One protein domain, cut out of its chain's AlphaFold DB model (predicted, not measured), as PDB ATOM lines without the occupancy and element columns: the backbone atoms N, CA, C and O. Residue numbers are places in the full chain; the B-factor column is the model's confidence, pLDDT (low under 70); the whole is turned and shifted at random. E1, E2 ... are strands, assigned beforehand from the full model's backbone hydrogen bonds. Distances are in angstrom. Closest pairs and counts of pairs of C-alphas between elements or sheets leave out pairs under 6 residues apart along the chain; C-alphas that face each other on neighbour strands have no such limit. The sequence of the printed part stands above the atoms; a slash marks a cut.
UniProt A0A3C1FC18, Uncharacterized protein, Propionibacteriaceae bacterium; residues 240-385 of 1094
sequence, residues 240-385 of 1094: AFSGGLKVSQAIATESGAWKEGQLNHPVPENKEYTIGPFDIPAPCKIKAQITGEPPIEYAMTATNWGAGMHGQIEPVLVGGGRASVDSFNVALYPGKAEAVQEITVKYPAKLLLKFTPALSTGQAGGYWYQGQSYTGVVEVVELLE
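This is residues 240 to 385 of the 1094 residues of an uncharacterized protein of Propionibacteriaceae bacterium (UniProt A0A3C1FC18). An elongated sandwich: two antiparallel sheets of four strands each, E1, E11, E3, E7 and E2, E8, E5, E6, lie face to face with their strands nearly aligned along the longest axis. A small sheet of three short strands, E4, E9, E10, sits at one end, where E4 runs on into E5, E8 into E9 and E10 into E11 at sharp bends. The printed part has 146 residues, with no named helix and eleven named strands, E1 to E11 in order along the chain, and its class is all strand. It is compact, with a radius of gyration of the C-alphas of 16.8 A, and spans 53 by 30 by 23 A.

In the first sheet, E1 is residues 250 to 258, 23.1 A long, beginning at C-alpha 250 (-41.061, -11.702, 28.869). E11, the longest strand, is residues 372 to 383, 33.4 A, ending at C-alpha 383 (-41.645, -19.886, 39.180). E3 is residues 284 to 293, 29.8 A, and E7 residues 338 to 345, 22.4 A. In the second sheet, E2 is residues 273 to 280, 20.7 A; E8 residues 349 to 356, 22.6 A; E5 residues 308 to 315, 23.1 A; and E6 residues 326 to 331, 17.0 A. The small sheet has E4, residues 303 to 305, E9, residues 359 to 361, and E10, residues 367 to 369, with C-alpha 367 at (-50.371, -23.264, -1.745).

In the twisted first sheet, E1 and E7 are the edge strands. Across the neighbour strands E1 and E11, N 254 and O 376 are 2.9 A apart, across E11 and E3, N 289 and O 377 are 2.8 A apart, and across E3 and E7, N 286 and O 343 are 2.8 A apart, each pair within hydrogen-bond range. In the second sheet, also twisted, such pairs are N 278 and O 351 for E2 and E8, 2.9 A, N 312 and O 352 for E5 and E8, 2.9 A, and N 311 and O 328 for the hairpin E5 and E6, 2.9 A. The parts of the two sheets that face each other are 9.8 A apart centre to centre, with their strands at 10 degrees. The closest C-alphas of E6 and E7, those of Val 330 and Ala 339, are 6.2 A apart; those of E1 and E2, Ile 251 and Phe 278, are 6.8 A apart. In the small sheet, N 305 and O 359 are 2.8 A apart across E4 and E9, and N 360 and O 368 are 2.8 A apart across the hairpin E9 and E10. E4 runs on into E5 at 67 degrees, E8 into E9 at 57 degrees and E10 into E11 at 77 degrees.

The two C-alphas farthest apart, those of Ala 240 and Ala 364, are 56.0 A apart. The printed part has no cut. The link from E1 to E2, 14 residues, is long. The mean pLDDT of the printed part is 85.1, and residues 317 to 325 and 363 to 365 are under 70.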
ATOM      1  N   ALA A 240     -34.408 -17.114  44.377       73.69
ATOM      2  CA  ALA A 240     -32.948 -17.121  44.512       73.69
ATOM      3  C   ALA A 240     -32.250 -17.836  43.336       73.69
ATOM      4  O   ALA A 240     -31.181 -17.415  42.895       73.69
ATOM      5  N   PHE A 241     -32.883 -18.876  42.783       72.00
ATOM      6  CA  PHE A 241     -32.354 -19.670  41.669       72.00
ATOM      7  C   PHE A 241     -32.866 -19.238  40.288       72.00
ATOM      8  O   PHE A 241     -32.403 -19.763  39.279       72.00
ATOM      9  N   SER A 242     -33.772 -18.258  40.196       77.06
ATOM     10  CA  SER A 242     -34.397 -17.859  38.925       77.06
ATOM     11  C   SER A 242     -33.474 -17.096  37.964       77.06
ATOM     12  O   SER A 242     -33.938 -16.599  36.939       77.06
ATOM     13  N   GLY A 243     -32.189 -16.921  38.296       76.75
ATOM     14  CA  GLY A 243     -31.248 -16.086  37.538       76.75
ATOM     15  C   GLY A 243     -31.720 -14.636  37.356       76.75
ATOM     16  O   GLY A 243     -31.295 -13.954  36.427       76.75
ATOM     17  N   GLY A 244     -32.635 -14.169  38.212       79.69
ATOM     18  CA  GLY A 244     -33.281 -12.863  38.099       79.69
ATOM     19  C   GLY A 244     -34.574 -12.836  37.275       79.69
ATOM     20  O   GLY A 244     -35.178 -11.762  37.201       79.69
ATOM     21  N   LEU A 245     -35.032 -13.964  36.707       82.62
ATOM     22  CA  LEU A 245     -36.368 -14.083  36.105       82.62
ATOM     23  C   LEU A 245     -37.461 -13.795  37.138       82.62
ATOM     24  O   LEU A 245     -37.381 -14.212  38.298       82.62
ATOM     25  N   LYS A 246     -38.519 -13.117  36.694       86.88
ATOM     26  CA  LYS A 246     -39.690 -12.775  37.508       86.88
ATOM     27  C   LYS A 246     -40.979 -13.195  36.819       86.88
ATOM     28  O   LYS A 246     -41.050 -13.243  35.596       86.88
ATOM     29  N   VAL A 247     -42.020 -13.428  37.612       89.00
ATOM     30  CA  VAL A 247     -43.391 -13.568  37.099       89.00
ATOM     31  C   VAL A 247     -43.767 -12.327  36.276       89.00
ATOM     32  O   VAL A 247     -43.421 -11.202  36.641       89.00
ATOM     33  N   SER A 248     -44.443 -12.554  35.148       88.62
ATOM     34  CA  SER A 248     -44.781 -11.572  34.106       88.62
ATOM     35  C   SER A 248     -43.581 -10.928  33.392       88.62
ATOM     36  O   SER A 248     -43.735  -9.905  32.725       88.62
ATOM     37  N   GLN A 249     -42.381 -11.509  33.490       89.19
ATOM     38  CA  GLN A 249     -41.256 -11.138  32.635       89.19
ATOM     39  C   GLN A 249     -41.348 -11.874  31.294       89.19
ATOM     40  O   GLN A 249     -41.426 -13.103  31.258       89.19
ATOM     41  N   ALA A 250     -41.279 -11.126  30.190       90.56
ATOM     42  CA  ALA A 250     -41.061 -11.702  28.869       90.56
ATOM     43  C   ALA A 250     -39.637 -12.280  28.780       90.56
ATOM     44  O   ALA A 250     -38.658 -11.576  29.039       90.56
ATOM     45  N   ILE A 251     -39.540 -13.557  28.417       91.62
ATOM     46  CA  ILE A 251     -38.300 -14.250  28.043       91.62
ATOM     47  C   ILE A 251     -37.911 -13.834  26.620       91.62
ATOM     48  O   ILE A 251     -36.750 -13.539  26.351       91.62
ATOM     49  N   ALA A 252     -38.901 -13.776  25.727       94.00
ATOM     50  CA  ALA A 252     -38.738 -13.400  24.331       94.00
ATOM     51  C   ALA A 252     -39.985 -12.673  23.813       94.00
ATOM     52  O   ALA A 252     -41.110 -13.046  24.153       94.00
ATOM     53  N   THR A 253     -39.771 -11.680  22.951       93.81
ATOM     54  CA  THR A 253     -40.815 -10.975  22.200       93.81
ATOM     55  C   THR A 253     -40.289 -10.707  20.798       93.81
ATOM     56  O   THR A 253     -39.193 -10.168  20.667       93.81
ATOM     57  N   GLU A 254     -41.066 -11.047  19.773       95.75
ATOM     58  CA  GLU A 254     -40.707 -10.861  18.364       95.75
ATOM     59  C   GLU A 254     -41.935 -10.449  17.548       95.75
ATOM     60  O   GLU A 254     -43.034 -10.959  17.779       95.75
ATOM     61  N   SER A 255     -41.761  -9.537  16.592       94.50
ATOM     62  CA  SER A 255     -42.863  -8.952  15.826       94.50
ATOM     63  C   SER A 255     -42.460  -8.737  14.374       94.50
ATOM     64  O   SER A 255     -41.472  -8.069  14.085       94.50
ATOM     65  N   GLY A 256     -43.287  -9.206  13.443       92.44
ATOM     66  CA  GLY A 256     -43.020  -9.059  12.016       92.44
ATOM     67  C   GLY A 256     -44.279  -9.132  11.166       92.44
ATOM     68  O   GLY A 256     -45.401  -9.102  11.671       92.44
ATOM     69  N   ALA A 257     -44.099  -9.220   9.850       91.31
ATOM     70  CA  ALA A 257     -45.197  -9.457   8.924       91.31
ATOM     71  C   ALA A 257     -44.755 -10.281   7.719       91.31
ATOM     72  O   ALA A 257     -43.728 -10.004   7.101       91.31
ATOM     73  N   TRP A 258     -45.572 -11.273   7.380       90.69
ATOM     74  CA  TRP A 258     -45.425 -12.077   6.176       90.69
ATOM     75  C   TRP A 258     -46.026 -11.337   4.985       90.69
ATOM     76  O   TRP A 258     -47.087 -10.716   5.095       90.69
ATOM     77  N   LYS A 259     -45.354 -11.399   3.834       89.69
ATOM     78  CA  LYS A 259     -45.874 -10.844   2.583       89.69
ATOM     79  C   LYS A 259     -46.915 -11.785   1.984       89.69
ATOM     80  O   LYS A 259     -46.742 -13.003   1.998       89.69
ATOM     81  N   GLU A 260     -47.967 -11.220   1.407       87.31
ATOM     82  CA  GLU A 260     -48.929 -11.992   0.622       87.31
ATOM     83  C   GLU A 260     -48.274 -12.500  -0.673       87.31
ATOM     84  O   GLU A 260     -47.580 -11.752  -1.367       87.31
ATOM     85  N   GLY A 261     -48.478 -13.779  -0.985       83.81
ATOM     86  CA  GLY A 261     -47.979 -14.424  -2.197       83.81
ATOM     87  C   GLY A 261     -49.072 -14.663  -3.231       83.81
ATOM     88  O   GLY A 261     -50.260 -14.553  -2.943       83.81
ATOM     89  N   GLN A 262     -48.675 -15.049  -4.442       81.94
ATOM     90  CA  GLN A 262     -49.605 -15.590  -5.436       81.94
ATOM     91  C   GLN A 262     -49.703 -17.116  -5.302       81.94
ATOM     92  O   GLN A 262     -48.784 -17.770  -4.807       81.94
ATOM     93  N   LEU A 263     -50.812 -17.691  -5.770       80.31
ATOM     94  CA  LEU A 263     -51.034 -19.137  -5.769       80.31
ATOM     95  C   LEU A 263     -49.889 -19.882  -6.476       80.31
ATOM     96  O   LEU A 263     -49.622 -19.628  -7.646       80.31
ATOM     97  N   ASN A 264     -49.270 -20.836  -5.779       76.69
ATOM     98  CA  ASN A 264     -48.148 -21.666  -6.236       76.69
ATOM     99  C   ASN A 264     -46.863 -20.896  -6.586       76.69
ATOM    100  O   ASN A 264     -45.968 -21.464  -7.214       76.69
ATOM    101  N   HIS A 265     -46.749 -19.634  -6.170       76.31
ATOM    102  CA  HIS A 265     -45.519 -18.862  -6.296       76.31
ATOM    103  C   HIS A 265     -44.843 -18.733  -4.922       76.31
ATOM    104  O   HIS A 265     -45.480 -18.257  -3.977       76.31
ATOM    105  N   PRO A 266     -43.566 -19.137  -4.781       73.12
ATOM    106  CA  PRO A 266     -42.823 -18.904  -3.551       73.12
ATOM    107  C   PRO A 266     -42.614 -17.402  -3.343       73.12
ATOM    108  O   PRO A 266     -42.445 -16.648  -4.303       73.12
ATOM    109  N   VAL A 267     -42.591 -16.980  -2.081       80.75
ATOM    110  CA  VAL A 267     -42.263 -15.609  -1.673       80.75
ATOM    111  C   VAL A 267     -40.902 -15.669  -0.972       80.75
ATOM    112  O   VAL A 267     -40.859 -16.098   0.181       80.75
ATOM    113  N   PRO A 268     -39.785 -15.313  -1.640       75.75
ATOM    114  CA  PRO A 268     -38.434 -15.505  -1.100       75.75
ATOM    115  C   PRO A 268     -38.155 -14.772   0.216       75.75
ATOM    116  O   PRO A 268     -37.210 -15.126   0.916       75.75
ATOM    117  N   GLU A 269     -38.953 -13.758   0.556       80.62
ATOM    118  CA  GLU A 269     -38.872 -13.026   1.821       80.62
ATOM    119  C   GLU A 269     -39.613 -13.717   2.978       80.62
ATOM    120  O   GLU A 269     -39.308 -13.442   4.136       80.62
ATOM    121  N   ASN A 270     -40.545 -14.637   2.701       85.00
ATOM    122  CA  ASN A 270     -41.257 -15.415   3.722       85.00
ATOM    123  C   ASN A 270     -40.440 -16.647   4.152       85.00
ATOM    124  O   ASN A 270     -40.946 -17.773   4.156       85.00
ATOM    125  N   LYS A 271     -39.162 -16.446   4.490       80.62
ATOM    126  CA  LYS A 271     -38.334 -17.502   5.082       80.62
ATOM    127  C   LYS A 271     -38.717 -17.693   6.546       80.62
ATOM    128  O   LYS A 271     -38.807 -16.730   7.304       80.62
ATOM    129  N   GLU A 272     -38.909 -18.949   6.934       86.12
ATOM    130  CA  GLU A 272     -38.924 -19.328   8.345       86.12
ATOM    131  C   GLU A 272     -37.579 -18.955   8.972       86.12
ATOM    132  O   GLU A 272     -36.532 -19.117   8.343       86.12
ATOM    133  N   TYR A 273     -37.597 -18.465  10.206       84.75
ATOM    134  CA  TYR A 273     -36.383 -18.098  10.929       84.75
ATOM    135  C   TYR A 273     -36.526 -18.433  12.412       84.75
ATOM    136  O   TYR A 273     -37.637 -18.590  12.927       84.75
ATOM    137  N   THR A 274     -35.382 -18.546  13.082       89.75
ATOM    138  CA  THR A 274     -35.283 -18.932  14.490       89.75
ATOM    139  C   THR A 274     -34.584 -17.831  15.278       89.75
ATOM    140  O   THR A 274     -33.593 -17.273  14.812       89.75
ATOM    141  N   ILE A 275     -35.086 -17.542  16.476       92.00
ATOM    142  CA  ILE A 275     -34.484 -16.615  17.441       92.00
ATOM    143  C   ILE A 275     -34.167 -17.328  18.762       92.00
ATOM    144  O   ILE A 275     -34.747 -18.369  19.082       92.00
ATOM    145  N   GLY A 276     -33.251 -16.741  19.532       88.94
ATOM    146  CA  GLY A 276     -32.664 -17.343  20.730       88.94
ATOM    147  C   GLY A 276     -31.247 -17.878  20.465       88.94
ATOM    148  O   GLY A 276     -30.621 -17.472  19.483       88.94
ATOM    149  N   PRO A 277     -30.721 -18.776  21.318       89.50
ATOM    150  CA  PRO A 277     -31.375 -19.327  22.506       89.50
ATOM    151  C   PRO A 277     -31.580 -18.287  23.618       89.50
ATOM    152  O   PRO A 277     -30.707 -17.460  23.869       89.50
ATOM    153  N   PHE A 278     -32.716 -18.361  24.314       90.44
ATOM    154  CA  PHE A 278     -32.996 -17.590  25.532       90.44
ATOM    155  C   PHE A 278     -32.833 -18.478  26.766       90.44
ATOM    156  O   PHE A 278     -33.360 -19.590  26.785       90.44
ATOM    157  N   ASP A 279     -32.145 -18.002  27.801       88.44
ATOM    158  CA  ASP A 279     -31.923 -18.790  29.015       88.44
ATOM    159  C   ASP A 279     -33.162 -18.804  29.932       88.44
ATOM    160  O   ASP A 279     -33.737 -17.767  30.271       88.44
ATOM    161  N   ILE A 280     -33.536 -20.003  30.377       88.94
ATOM    162  CA  ILE A 280     -34.542 -20.292  31.401       88.94
ATOM    163  C   ILE A 280     -33.806 -20.978  32.570       88.94
ATOM    164  O   ILE A 280     -33.797 -22.202  32.661       88.94
ATOM    165  N   PRO A 281     -33.137 -20.223  33.461       82.31
ATOM    166  CA  PRO A 281     -32.258 -20.767  34.508       82.31
ATOM    167  C   PRO A 281     -32.944 -21.611  35.595       82.31
ATOM    168  O   PRO A 281     -32.245 -22.261  36.368       82.31
ATOM    169  N   ALA A 282     -34.279 -21.621  35.684       83.75
ATOM    170  CA  ALA A 282     -35.013 -22.347  36.720       83.75
ATOM    171  C   ALA A 282     -36.315 -22.985  36.199       83.75
ATOM    172  O   ALA A 282     -36.914 -22.453  35.260       83.75
ATOM    173  N   PRO A 283     -36.794 -24.070  36.843       88.19
ATOM    174  CA  PRO A 283     -38.123 -24.630  36.611       88.19
ATOM    175  C   PRO A 283     -39.218 -23.561  36.726       88.19
ATOM    176  O   PRO A 283     -39.299 -22.820  37.709       88.19
ATOM    177  N   CYS A 284     -40.073 -23.465  35.715       92.56
ATOM    178  CA  CYS A 284     -41.095 -22.429  35.634       92.56
ATOM    179  C   CYS A 284     -42.271 -22.859  34.750       92.56
ATOM    180  O   CYS A 284     -42.188 -23.798  33.955       92.56
ATOM    181  N   LYS A 285     -43.387 -22.148  34.867       94.62
ATOM    182  CA  LYS A 285     -44.468 -22.193  33.886       94.62
ATOM    183  C   LYS A 285     -44.326 -20.989  32.965       94.62
ATOM    184  O   LYS A 285     -44.284 -19.857  33.443       94.62
ATOM    185  N   ILE A 286     -44.281 -21.227  31.660       95.56
ATOM    186  CA  ILE A 286     -44.258 -20.183  30.634       95.56
ATOM    187  C   ILE A 286     -45.591 -20.138  29.889       95.56
ATOM    188  O   ILE A 286     -46.256 -21.161  29.715       95.56
ATOM    189  N   LYS A 287     -45.968 -18.952  29.419       96.44
ATOM    190  CA  LYS A 287     -47.086 -18.723  28.506       96.44
ATOM    191  C   LYS A 287     -46.517 -18.270  27.171       96.44
ATOM    192  O   LYS A 287     -45.908 -17.209  27.081       96.44
ATOM    193  N   ALA A 288     -46.718 -19.096  26.154       97.12
ATOM    194  CA  ALA A 288     -46.401 -18.805  24.770       97.12
ATOM    195  C   ALA A 288     -47.662 -18.275  24.080       97.12
ATOM    196  O   ALA A 288     -48.692 -18.948  24.030       97.12
ATOM    197  N   GLN A 289     -47.590 -17.056  23.564       96.62
ATOM    198  CA  GLN A 289     -48.684 -16.353  22.910       96.62
ATOM    199  C   GLN A 289     -48.231 -15.881  21.532       96.62
ATOM    200  O   GLN A 289     -47.138 -15.345  21.388       96.62
ATOM    201  N   ILE A 290     -49.087 -16.040  20.527       96.31
ATOM    202  CA  ILE A 290     -48.939 -15.375  19.234       96.31
ATOM    203  C   ILE A 290     -50.233 -14.629  18.916       96.31
ATOM    204  O   ILE A 290     -51.331 -15.173  19.059       96.31
ATOM    205  N   THR A 291     -50.111 -13.374  18.505       96.00
ATOM    206  CA  THR A 291     -51.196 -12.595  17.899       96.00
ATOM    207  C   THR A 291     -50.877 -12.327  16.437       96.00
ATOM    208  O   THR A 291     -49.716 -12.412  16.037       96.00
ATOM    209  N   GLY A 292     -51.886 -12.012  15.622       93.12
ATOM    210  CA  GLY A 292     -51.659 -11.627  14.236       93.12
ATOM    211  C   GLY A 292     -52.861 -11.005  13.538       93.12
ATOM    212  O   GLY A 292     -54.007 -11.410  13.744       93.12
ATOM    213  N   GLU A 293     -52.577 -10.012  12.695       90.56
ATOM    214  CA  GLU A 293     -53.573  -9.214  11.975       90.56
ATOM    215  C   GLU A 293     -53.227  -9.084  10.475       90.56
ATOM    216  O   GLU A 293     -52.057  -8.876  10.135       90.56
ATOM    217  N   PRO A 294     -54.216  -9.154   9.562       88.69
ATOM    218  CA  PRO A 294     -55.603  -9.544   9.820       88.69
ATOM    219  C   PRO A 294     -55.713 -11.033  10.220       88.69
ATOM    220  O   PRO A 294     -54.782 -11.806   9.982       88.69
ATOM    221  N   PRO A 295     -56.832 -11.469  10.827       86.44
ATOM    222  CA  PRO A 295     -57.116 -12.888  11.020       86.44
ATOM    223  C   PRO A 295     -57.226 -13.603   9.672       86.44
ATOM    224  O   PRO A 295     -57.834 -13.076   8.743       86.44
ATOM    225  N   ILE A 296     -56.699 -14.825   9.581       82.62
ATOM    226  CA  ILE A 296     -56.767 -15.621   8.350       82.62
ATOM    227  C   ILE A 296     -58.208 -15.987   8.004       82.62
ATOM    228  O   ILE A 296     -58.945 -16.523   8.836       82.62
ATOM    229  N   GLU A 297     -58.586 -15.768   6.748       76.75
ATOM    230  CA  GLU A 297     -59.854 -16.235   6.197       76.75
ATOM    231  C   GLU A 297     -59.745 -17.679   5.674       76.75
ATOM    232  O   GLU A 297     -58.667 -18.167   5.318       76.75
ATOM    233  N   TYR A 298     -60.885 -18.373   5.591       76.00
ATOM    234  CA  TYR A 298     -60.995 -19.706   4.983       76.00
ATOM    235  C   TYR A 298     -60.883 -19.620   3.447       76.00
ATOM    236  O   TYR A 298     -61.853 -19.844   2.724       76.00
ATOM    237  N   ALA A 299     -59.694 -19.280   2.949       70.31
ATOM    238  CA  ALA A 299     -59.436 -19.045   1.529       70.31
ATOM    239  C   ALA A 299     -59.386 -20.335   0.684       70.31
ATOM    240  O   ALA A 299     -59.607 -20.285  -0.526       70.31
ATOM    241  N   MET A 300     -59.098 -21.495   1.292       73.31
ATOM    242  CA  MET A 300     -58.963 -22.777   0.584       73.31
ATOM    243  C   MET A 300     -59.613 -23.977   1.286       73.31
ATOM    244  O   MET A 300     -59.903 -23.955   2.481       73.31
ATOM    245  N   THR A 301     -59.829 -25.050   0.514       70.81
ATOM    246  CA  THR A 301     -60.658 -26.216   0.871       70.81
ATOM    247  C   THR A 301     -59.930 -27.391   1.538       70.81
ATOM    248  O   THR A 301     -60.597 -28.377   1.854       70.81
ATOM    249  N   ALA A 302     -58.603 -27.343   1.731       74.75
ATOM    250  CA  ALA A 302     -57.858 -28.412   2.415       74.75
ATOM    251  C   ALA A 302     -57.409 -28.000   3.824       74.75
ATOM    252  O   ALA A 302     -58.035 -28.417   4.795       74.75
ATOM    253  N   THR A 303     -56.364 -27.177   3.958       77.38
ATOM    254  CA  THR A 303     -55.938 -26.638   5.265       77.38
ATOM    255  C   THR A 303     -55.530 -25.172   5.150       77.38
ATOM    256  O   THR A 303     -55.044 -24.742   4.107       77.38
ATOM    257  N   ASN A 304     -55.754 -24.393   6.208       81.69
ATOM    258  CA  ASN A 304     -55.388 -22.980   6.283       81.69
ATOM    259  C   ASN A 304     -54.780 -22.738   7.671       81.69
ATOM    260  O   ASN A 304     -55.433 -23.041   8.671       81.69
ATOM    261  N   TRP A 305     -53.557 -22.218   7.718       83.81
ATOM    262  CA  TRP A 305     -52.757 -22.049   8.929       83.81
ATOM    263  C   TRP A 305     -52.249 -20.619   9.043       83.81
ATOM    264  O   TRP A 305     -51.778 -20.035   8.067       83.81
ATOM    265  N   GLY A 306     -52.349 -20.078  10.251       88.38
ATOM    266  CA  GLY A 306     -51.786 -18.804  10.662       88.38
ATOM    267  C   GLY A 306     -50.277 -18.711  10.564       88.38
ATOM    268  O   GLY A 306     -49.582 -19.713  10.399       88.38
ATOM    269  N   ALA A 307     -49.775 -17.507  10.821       92.50
ATOM    270  CA  ALA A 307     -48.467 -17.368  11.435       92.50
ATOM    271  C   ALA A 307     -48.388 -18.281  12.675       92.50
ATOM    272  O   ALA A 307     -49.350 -18.398  13.449       92.50
ATOM    273  N   GLY A 308     -47.245 -18.943  12.834       93.44
ATOM    274  CA  GLY A 308     -46.993 -19.890  13.913       93.44
ATOM    275  C   GLY A 308     -45.684 -19.610  14.633       93.44
ATOM    276  O   GLY A 308     -44.774 -18.991  14.082       93.44
ATOM    277  N   MET A 309     -45.614 -20.072  15.876       95.50
ATOM    278  CA  MET A 309     -44.445 -20.033  16.742       95.50
ATOM    279  C   MET A 309     -44.233 -21.431  17.327       95.50
ATOM    280  O   MET A 309     -45.016 -21.902  18.158       95.50
ATOM    281  N   HIS A 310     -43.166 -22.092  16.891       94.50
ATOM    282  CA  HIS A 310     -42.703 -23.358  17.445       94.50
ATOM    283  C   HIS A 310     -41.580 -23.093  18.445       94.50
ATOM    284  O   HIS A 310     -40.588 -22.455  18.099       94.50
ATOM    285  N   GLY A 311     -41.734 -23.572  19.678       92.06
ATOM    286  CA  GLY A 311     -40.701 -23.483  20.705       92.06
ATOM    287  C   GLY A 311     -40.032 -24.824  20.951       92.06
ATOM    288  O   GLY A 311     -40.725 -25.828  21.109       92.06
ATOM    289  N   GLN A 312     -38.704 -24.822  21.021       90.19
ATOM    290  CA  GLN A 312     -37.873 -25.964  21.404       90.19
ATOM    291  C   GLN A 312     -37.188 -25.656  22.734       90.19
ATOM    292  O   GLN A 312     -36.596 -24.586  22.890       90.19
ATOM    293  N   ILE A 313     -37.316 -26.571  23.694       87.25
ATOM    294  CA  ILE A 313     -36.789 -26.438  25.052       87.25
ATOM    295  C   ILE A 313     -35.670 -27.469  25.212       87.25
ATOM    296  O   ILE A 313     -35.908 -28.680  25.233       87.25
ATOM    297  N   GLU A 314     -34.444 -26.966  25.306       83.19
ATOM    298  CA  GLU A 314     -33.214 -27.747  25.440       83.19
ATOM    299  C   GLU A 314     -32.691 -27.611  26.879       83.19
ATOM    300  O   GLU A 314     -32.561 -26.487  27.353       83.19
ATOM    301  N   PRO A 315     -32.383 -28.683  27.623       77.75
ATOM    302  CA  PRO A 315     -31.817 -28.558  28.960       77.75
ATOM    303  C   PRO A 315     -30.408 -27.949  28.911       77.75
ATOM    304  O   PRO A 315     -29.656 -28.164  27.961       77.75
ATOM    305  N   VAL A 316     -30.016 -27.217  29.958       74.88
ATOM    306  CA  VAL A 316     -28.636 -26.719  30.084       74.88
ATOM    307  C   VAL A 316     -27.719 -27.881  30.474       74.88
ATOM    308  O   VAL A 316     -27.701 -28.309  31.626       74.88
ATOM    309  N   LEU A 317     -26.969 -28.386  29.493       68.31
ATOM    310  CA  LEU A 317     -26.036 -29.509  29.619       68.31
ATOM    311  C   LEU A 317     -24.573 -29.045  29.568       68.31
ATOM    312  O   LEU A 317     -24.235 -28.046  28.924       68.31
ATOM    313  N   VAL A 318     -23.684 -29.795  30.226       54.34
ATOM    314  CA  VAL A 318     -22.234 -29.556  30.186       54.34
ATOM    315  C   VAL A 318     -21.721 -29.785  28.760       54.34
ATOM    316  O   VAL A 318     -22.077 -30.764  28.109       54.34
ATOM    317  N   GLY A 319     -20.887 -28.872  28.257       50.16
ATOM    318  CA  GLY A 319     -20.317 -28.953  26.904       50.16
ATOM    319  C   GLY A 319     -21.198 -28.392  25.778       50.16
ATOM    320  O   GLY A 319     -20.750 -28.352  24.639       50.16
ATOM    321  N   GLY A 320     -22.413 -27.908  26.067       49.16
ATOM    322  CA  GLY A 320     -23.228 -27.164  25.092       49.16
ATOM    323  C   GLY A 320     -23.904 -28.001  23.998       49.16
ATOM    324  O   GLY A 320     -24.404 -27.431  23.026       49.16
ATOM    325  N   GLY A 321     -23.942 -29.329  24.146       48.69
ATOM    326  CA  GLY A 321     -24.705 -30.210  23.262       48.69
ATOM    327  C   GLY A 321     -26.214 -29.944  23.336       48.69
ATOM    328  O   GLY A 321     -26.741 -29.566  24.384       48.69
ATOM    329  N   ARG A 322     -26.911 -30.127  22.210       52.97
ATOM    330  CA  ARG A 322     -28.345 -29.835  22.075       52.97
ATOM    331  C   ARG A 322     -29.178 -31.107  22.139       52.97
ATOM    332  O   ARG A 322     -28.933 -32.051  21.393       52.97
ATOM    333  N   ALA A 323     -30.207 -31.097  22.977       58.69
ATOM    334  CA  ALA A 323     -31.259 -32.106  22.973       58.69
ATOM    335  C   ALA A 323     -32.607 -31.435  23.240       58.69
ATOM    336  O   ALA A 323     -32.878 -31.020  24.361       58.69
ATOM    337  N   SER A 324     -33.476 -31.338  22.234       59.97
ATOM    338  CA  SER A 324     -34.848 -30.872  22.459       59.97
ATOM    339  C   SER A 324     -35.618 -31.943  23.237       59.97
ATOM    340  O   SER A 324     -35.864 -33.026  22.712       59.97
ATOM    341  N   VAL A 325     -36.010 -31.643  24.478       68.44
ATOM    342  CA  VAL A 325     -36.747 -32.574  25.359       68.44
ATOM    343  C   VAL A 325     -38.239 -32.294  25.320       68.44
ATOM    344  O   VAL A 325     -39.045 -33.204  25.143       68.44
ATOM    345  N   ASP A 326     -38.600 -31.022  25.453       80.00
ATOM    346  CA  ASP A 326     -39.968 -30.541  25.352       80.00
ATOM    347  C   ASP A 326     -40.068 -29.576  24.160       80.00
ATOM    348  O   ASP A 326     -39.135 -28.837  23.841       80.00
ATOM    349  N   SER A 327     -41.214 -29.568  23.484       87.69
ATOM    350  CA  SER A 327     -41.498 -28.575  22.448       87.69
ATOM    351  C   SER A 327     -42.974 -28.197  22.437       87.69
ATOM    352  O   SER A 327     -43.833 -28.935  22.927       87.69
ATOM    353  N   PHE A 328     -43.275 -27.024  21.891       92.25
ATOM    354  CA  PHE A 328     -44.637 -26.518  21.755       92.25
ATOM    355  C   PHE A 328     -44.860 -25.895  20.381       92.25
ATOM    356  O   PHE A 328     -43.914 -25.524  19.690       92.25
ATOM    357  N   ASN A 329     -46.118 -25.784  19.962       93.44
ATOM    358  CA  ASN A 329     -46.480 -25.157  18.697       93.44
ATOM    359  C   ASN A 329     -47.758 -24.342  18.890       93.44
ATOM    360  O   ASN A 329     -48.837 -24.902  19.091       93.44
ATOM    361  N   VAL A 330     -47.618 -23.020  18.825       93.25
ATOM    362  CA  VAL A 330     -48.726 -22.073  18.914       93.25
ATOM    363  C   VAL A 330     -48.916 -21.445  17.539       93.25
ATOM    364  O   VAL A 330     -48.087 -20.658  17.092       93.25
ATOM    365  N   ALA A 331     -50.013 -21.784  16.865       91.00
ATOM    366  CA  ALA A 331     -50.352 -21.255  15.548       91.00
ATOM    367  C   ALA A 331     -51.741 -20.615  15.559       91.00
ATOM    368  O   ALA A 331     -52.658 -21.108  16.227       91.00
ATOM    369  N   LEU A 332     -51.911 -19.526  14.806       91.81
ATOM    370  CA  LEU A 332     -53.236 -18.943  14.608       91.81
ATOM    371  C   LEU A 332     -54.071 -19.876  13.717       91.81
ATOM    372  O   LEU A 332     -53.590 -20.427  12.729       91.81
ATOM    373  N   TYR A 333     -55.343 -20.049  14.061       87.88
ATOM    374  CA  TYR A 333     -56.309 -20.773  13.233       87.88
ATOM    375  C   TYR A 333     -57.177 -19.779  12.445       87.88
ATOM    376  O   TYR A 333     -57.302 -18.623  12.857       87.88
ATOM    377  N   PRO A 334     -57.823 -20.191  11.342       85.06
ATOM    378  CA  PRO A 334     -58.689 -19.299  10.578       85.06
ATOM    379  C   PRO A 334     -59.789 -18.670  11.448       85.06
ATOM    380  O   PRO A 334     -60.457 -19.348  12.236       85.06
ATOM    381  N   GLY A 335     -59.961 -17.355  11.326       82.81
ATOM    382  CA  GLY A 335     -60.844 -16.549  12.173       82.81
ATOM    383  C   GLY A 335     -60.326 -16.274  13.595       82.81
ATOM    384  O   GLY A 335     -61.096 -15.787  14.425       82.81
ATOM    385  N   LYS A 336     -59.056 -16.574  13.912       88.25
ATOM    386  CA  LYS A 336     -58.403 -16.215  15.183       88.25
ATOM    387  C   LYS A 336     -57.313 -15.167  14.963       88.25
ATOM    388  O   LYS A 336     -56.465 -15.328  14.093       88.25
ATOM    389  N   ALA A 337     -57.340 -14.122  15.790       89.31
ATOM    390  CA  ALA A 337     -56.295 -13.095  15.885       89.31
ATOM    391  C   ALA A 337     -55.251 -13.402  16.977       89.31
ATOM    392  O   ALA A 337     -54.257 -12.697  17.096       89.31
ATOM    393  N   GLU A 338     -55.501 -14.420  17.805       94.19
ATOM    394  CA  GLU A 338     -54.704 -14.774  18.982       94.19
ATOM    395  C   GLU A 338     -54.750 -16.291  19.209       94.19
ATOM    396  O   GLU A 338     -55.804 -16.921  19.058       94.19
ATOM    397  N   ALA A 339     -53.610 -16.864  19.592       94.69
ATOM    398  CA  ALA A 339     -53.474 -18.219  20.109       94.69
ATOM    399  C   ALA A 339     -52.493 -18.218  21.294       94.69
ATOM    400  O   ALA A 339     -51.510 -17.476  21.301       94.69
ATOM    401  N   VAL A 340     -52.781 -19.036  22.308       95.62
ATOM    402  CA  VAL A 340     -52.044 -19.083  23.580       95.62
ATOM    403  C   VAL A 340     -51.895 -20.533  24.031       95.62
ATOM    404  O   VAL A 340     -52.852 -21.305  23.957       95.62
ATOM    405  N   GLN A 341     -50.717 -20.885  24.542       95.81
ATOM    406  CA  GLN A 341     -50.428 -22.157  25.198       95.81
ATOM    407  C   GLN A 341     -49.605 -21.912  26.470       95.81
ATOM    408  O   GLN A 341     -48.685 -21.098  26.470       95.81
ATOM    409  N   GLU A 342     -49.910 -22.631  27.548       95.62
ATOM    410  CA  GLU A 342     -49.060 -22.682  28.742       95.62
ATOM    411  C   GLU A 342     -48.227 -23.969  28.739       95.62
ATOM    412  O   GLU A 342     -48.730 -25.039  28.388       95.62
ATOM    413  N   ILE A 343     -46.956 -23.865  29.130       93.56
ATOM    414  CA  ILE A 343     -45.980 -24.959  29.140       93.56
ATOM    415  C   ILE A 343     -45.259 -24.970  30.490       93.56
ATOM    416  O   ILE A 343     -44.870 -23.927  31.007       93.56
ATOM    417  N   THR A 344     -45.062 -26.156  31.063       92.06
ATOM    418  CA  THR A 344     -44.285 -26.360  32.293       92.06
ATOM    419  C   THR A 344     -42.866 -26.787  31.932       92.06
ATOM    420  O   THR A 344     -42.654 -27.929  31.523       92.06
ATOM    421  N   VAL A 345     -41.901 -25.889  32.122       89.62
ATOM    422  CA  VAL A 345     -40.464 -26.156  32.000       89.62
ATOM    423  C   VAL A 345     -39.976 -26.725  33.333       89.62
ATOM    424  O   VAL A 345     -40.073 -26.071  34.369       89.62
ATOM    425  N   LYS A 346     -39.495 -27.971  33.341       86.38
ATOM    426  CA  LYS A 346     -39.235 -28.725  34.587       86.38
ATOM    427  C   LYS A 346     -37.777 -28.678  35.062       86.38
ATOM    428  O   LYS A 346     -37.456 -29.320  36.058       86.38
ATOM    429  N   TYR A 347     -36.900 -27.999  34.333       82.56
ATOM    430  CA  TYR A 347     -35.444 -28.008  34.499       82.56
ATOM    431  C   TYR A 347     -34.855 -26.701  33.937       82.56
ATOM    432  O   TYR A 347     -35.497 -26.080  33.089       82.56
ATOM    433  N   PRO A 348     -33.653 -26.279  34.368       83.06
ATOM    434  CA  PRO A 348     -32.915 -25.204  33.709       83.06
ATOM    435  C   PRO A 348     -32.695 -25.521  32.223       83.06
ATOM    436  O   PRO A 348     -32.199 -26.597  31.880       83.06
ATOM    437  N   ALA A 349     -33.080 -24.598  31.345       87.00
ATOM    438  CA  ALA A 349     -33.180 -24.827  29.909       87.00
ATOM    439  C   ALA A 349     -32.774 -23.603  29.071       87.00
ATOM    440  O   ALA A 349     -32.640 -22.488  29.571       87.00
ATOM    441  N   LYS A 350     -32.627 -23.819  27.767       88.06
ATOM    442  CA  LYS A 350     -32.557 -22.825  26.703       88.06
ATOM    443  C   LYS A 350     -33.793 -22.972  25.819       88.06
ATOM    444  O   LYS A 350     -34.227 -24.084  25.526       88.06
ATOM    445  N   LEU A 351     -34.355 -21.848  25.397       90.88
ATOM    446  CA  LEU A 351     -35.519 -21.778  24.519       90.88
ATOM    447  C   LEU A 351     -35.104 -21.242  23.149       90.88
ATOM    448  O   LEU A 351     -34.607 -20.119  23.059       90.88
ATOM    449  N   LEU A 352     -35.359 -22.004  22.087       91.56
ATOM    450  CA  LEU A 352     -35.331 -21.505  20.710       91.56
ATOM    451  C   LEU A 352     -36.763 -21.338  20.198       91.56
ATOM    452  O   LEU A 352     -37.614 -22.191  20.450       91.56
ATOM    453  N   LEU A 353     -37.029 -20.248  19.476       93.94
ATOM    454  CA  LEU A 353     -38.338 -19.962  18.884       93.94
ATOM    455  C   LEU A 353     -38.214 -19.849  17.370       93.94
ATOM    456  O   LEU A 353     -37.531 -18.958  16.873       93.94
ATOM    457  N   LYS A 354     -38.900 -20.730  16.643       94.19
ATOM    458  CA  LYS A 354     -39.002 -20.714  15.184       94.19
ATOM    459  C   LYS A 354     -40.352 -20.143  14.758       94.19
ATOM    460  O   LYS A 354     -41.394 -20.651  15.174       94.19
ATOM    461  N   PHE A 355     -40.335 -19.127  13.900       93.75
ATOM    462  CA  PHE A 355     -41.541 -18.503  13.356       93.75
ATOM    463  C   PHE A 355     -41.851 -19.016  11.948       93.75
ATOM    464  O   PHE A 355     -40.970 -19.070  11.088       93.75
ATOM    465  N   THR A 356     -43.114 -19.383  11.716       91.69
ATOM    466  CA  THR A 356     -43.593 -19.951  10.446       91.69
ATOM    467  C   THR A 356     -44.605 -19.026   9.760       91.69
ATOM    468  O   THR A 356     -45.423 -18.403  10.448       91.69
ATOM    469  N   PRO A 357     -44.593 -18.932   8.417       90.62
ATOM    470  CA  PRO A 357     -45.491 -18.069   7.663       90.62
ATOM    471  C   PRO A 357     -46.930 -18.581   7.602       90.62
ATOM    472  O   PRO A 357     -47.201 -19.779   7.650       90.62
ATOM    473  N   ALA A 358     -47.849 -17.636   7.417       87.69
ATOM    474  CA  ALA A 358     -49.257 -17.882   7.139       87.69
ATOM    475  C   ALA A 358     -49.461 -18.558   5.768       87.69
ATOM    476  O   ALA A 358     -49.017 -18.033   4.743       87.69
ATOM    477  N   LEU A 359     -50.169 -19.695   5.731       86.31
ATOM    478  CA  LEU A 359     -50.312 -20.531   4.533       86.31
ATOM    479  C   LEU A 359     -51.715 -21.148   4.383       86.31
ATOM    480  O   LEU A 359     -52.209 -21.863   5.254       86.31
ATOM    481  N   SER A 360     -52.317 -20.967   3.209       83.12
ATOM    482  CA  SER A 360     -53.473 -21.731   2.727       83.12
ATOM    483  C   SER A 360     -53.040 -22.818   1.747       83.12
ATOM    484  O   SER A 360     -52.178 -22.586   0.904       83.12
ATOM    485  N   THR A 361     -53.675 -23.989   1.809       80.75
ATOM    486  CA  THR A 361     -53.449 -25.113   0.886       80.75
ATOM    487  C   THR A 361     -54.761 -25.645   0.313       80.75
ATOM    488  O   THR A 361     -55.784 -25.746   1.002       80.75
ATOM    489  N   GLY A 362     -54.735 -25.998  -0.971       76.31
ATOM    490  CA  GLY A 362     -55.849 -26.600  -1.697       76.31
ATOM    491  C   GLY A 362     -55.708 -28.116  -1.829       76.31
ATOM    492  O   GLY A 362     -54.611 -28.664  -1.771       76.31
ATOM    493  N   GLN A 363     -56.823 -28.809  -2.087       64.81
ATOM    494  CA  GLN A 363     -56.859 -30.281  -2.197       64.81
ATOM    495  C   GLN A 363     -55.988 -30.865  -3.329       64.81
ATOM    496  O   GLN A 363     -55.712 -32.059  -3.329       64.81
ATOM    497  N   ALA A 364     -55.536 -30.034  -4.274       65.81
ATOM    498  CA  ALA A 364     -54.626 -30.409  -5.359       65.81
ATOM    499  C   ALA A 364     -53.136 -30.118  -5.053       65.81
ATOM    500  O   ALA A 364     -52.326 -30.074  -5.973       65.81
ATOM    501  N   GLY A 365     -52.772 -29.862  -3.789       63.31
ATOM    502  CA  GLY A 365     -51.388 -29.595  -3.364       63.31
ATOM    503  C   GLY A 365     -50.883 -28.170  -3.626       63.31
ATOM    504  O   GLY A 365     -49.741 -27.860  -3.302       63.31
ATOM    505  N   GLY A 366     -51.718 -27.295  -4.191       72.00
ATOM    506  CA  GLY A 366     -51.375 -25.886  -4.376       72.00
ATOM    507  C   GLY A 366     -51.404 -25.092  -3.068       72.00
ATOM    508  O   GLY A 366     -52.203 -25.403  -2.183       72.00
ATOM    509  N   TYR A 367     -50.561 -24.063  -2.961       78.06
ATOM    510  CA  TYR A 367     -50.371 -23.264  -1.745       78.06
ATOM    511  C   TYR A 367     -50.418 -21.751  -2.010       78.06
ATOM    512  O   TYR A 367     -50.066 -21.280  -3.090       78.06
ATOM    513  N   TRP A 368     -50.849 -20.979  -1.014       82.50
ATOM    514  CA  TRP A 368     -50.960 -19.518  -1.057       82.50
ATOM    515  C   TRP A 368     -50.504 -18.935   0.286       82.50
ATOM    516  O   TRP A 368     -51.097 -19.225   1.323       82.50
ATOM    517  N   TYR A 369     -49.448 -18.118   0.267       81.56
ATOM    518  CA  TYR A 369     -49.015 -17.331   1.425       81.56
ATOM    519  C   TYR A 369     -49.983 -16.175   1.688       81.56
ATOM    520  O   TYR A 369     -50.155 -15.323   0.814       81.56
ATOM    521  N   GLN A 370     -50.574 -16.111   2.882       82.12
ATOM    522  CA  GLN A 370     -51.415 -14.974   3.266       82.12
ATOM    523  C   GLN A 370     -50.570 -13.852   3.882       82.12
ATOM    524  O   GLN A 370     -49.642 -14.104   4.650       82.12
ATOM    525  N   GLY A 371     -50.907 -12.601   3.561       86.56
ATOM    526  CA  GLY A 371     -50.298 -11.437   4.198       86.56
ATOM    527  C   GLY A 371     -50.820 -11.273   5.624       86.56
ATOM    528  O   GLY A 371     -51.966 -10.876   5.816       86.56
ATOM    529  N   GLN A 372     -49.987 -11.581   6.618       90.25
ATOM    530  CA  GLN A 372     -50.350 -11.514   8.035       90.25
ATOM    531  C   GLN A 372     -49.183 -10.968   8.867       90.25
ATOM    532  O   GLN A 372     -48.070 -11.499   8.831       90.25
ATOM    533  N   SER A 373     -49.453  -9.916   9.640       92.69
ATOM    534  CA  SER A 373     -48.585  -9.477  10.737       92.69
ATOM    535  C   SER A 373     -48.675 -10.443  11.912       92.69
ATOM    536  O   SER A 373     -49.711 -11.076  12.106       92.69
ATOM    537  N   TYR A 374     -47.614 -10.557  12.703       94.44
ATOM    538  CA  TYR A 374     -47.611 -11.354  13.925       94.44
ATOM    539  C   TYR A 374     -46.840 -10.668  15.050       94.44
ATOM    540  O   TYR A 374     -45.975  -9.820  14.828       94.44
ATOM    541  N   THR A 375     -47.149 -11.060  16.279       96.06
ATOM    542  CA  THR A 375     -46.326 -10.790  17.458       96.06
ATOM    543  C   THR A 375     -46.331 -12.022  18.349       96.06
ATOM    544  O   THR A 375     -47.379 -12.420  18.854       96.06
ATOM    545  N   GLY A 376     -45.165 -12.647  18.498       95.88
ATOM    546  CA  GLY A 376     -44.921 -13.737  19.435       95.88
ATOM    547  C   GLY A 376     -44.381 -13.195  20.753       95.88
ATOM    548  O   GLY A 376     -43.491 -12.348  20.757       95.88
ATOM    549  N   VAL A 377     -44.906 -13.691  21.868       96.88
ATOM    550  CA  VAL A 377     -44.436 -13.397  23.225       96.88
ATOM    551  C   VAL A 377     -44.337 -14.708  23.991       96.88
ATOM    552  O   VAL A 377     -45.271 -15.510  23.977       96.88
ATOM    553  N   VAL A 378     -43.229 -14.912  24.698       96.88
ATOM    554  CA  VAL A 378     -43.105 -15.963  25.710       96.88
ATOM    555  C   VAL A 378     -42.785 -15.308  27.044       96.88
ATOM    556  O   VAL A 378     -41.760 -14.642  27.175       96.88
ATOM    557  N   GLU A 379     -43.657 -15.486  28.033       95.62
ATOM    558  CA  GLU A 379     -43.545 -14.871  29.362       95.62
ATOM    559  C   GLU A 379     -43.576 -15.908  30.491       95.62
ATOM    560  O   GLU A 379     -44.199 -16.962  30.362       95.62
ATOM    561  N   VAL A 380     -42.923 -15.607  31.615       94.69
ATOM    562  CA  VAL A 380     -42.998 -16.426  32.836       94.69
ATOM    563  C   VAL A 380     -44.334 -16.175  33.539       94.69
ATOM    564  O   VAL A 380     -44.616 -15.058  33.967       94.69
ATOM    565  N   VAL A 381     -45.139 -17.219  33.714       95.12
ATOM    566  CA  VAL A 381     -46.395 -17.191  34.487       95.12
ATOM    567  C   VAL A 381     -46.137 -17.480  35.964       95.12
ATOM    568  O   VAL A 381     -46.759 -16.880  36.834       95.12
ATOM    569  N   GLU A 382     -45.221 -18.403  36.249       93.62
ATOM    570  CA  GLU A 382     -45.009 -18.970  37.582       93.62
ATOM    571  C   GLU A 382     -43.562 -19.466  37.698       93.62
ATOM    572  O   GLU A 382     -43.058 -20.097  36.769       93.62
ATOM    573  N   LEU A 383     -42.891 -19.202  38.820       90.31
ATOM    574  CA  LEU A 383     -41.645 -19.886  39.180       90.31
ATOM    575  C   LEU A 383     -42.022 -21.108  40.019       90.31
ATOM    576  O   LEU A 383     -42.796 -20.969  40.963       90.31
ATOM    577  N   LEU A 384     -41.517 -22.289  39.665       90.19
ATOM    578  CA  LEU A 384     -41.924 -23.535  40.312       90.19
ATOM    579  C   LEU A 384     -40.958 -23.890  41.442       90.19
ATOM    580  O   LEU A 384     -39.746 -23.891  41.251       90.19
ATOM    581  N   GLU A 385     -41.506 -24.258  42.600       89.62
ATOM    582  CA  GLU A 385     -40.715 -24.763  43.729       89.62
ATOM    583  C   GLU A 385     -40.004 -26.074  43.389       89.62
ATOM    584  O   GLU A 385     -38.849 -26.266  43.755       89.62
TER     585      GLU A 385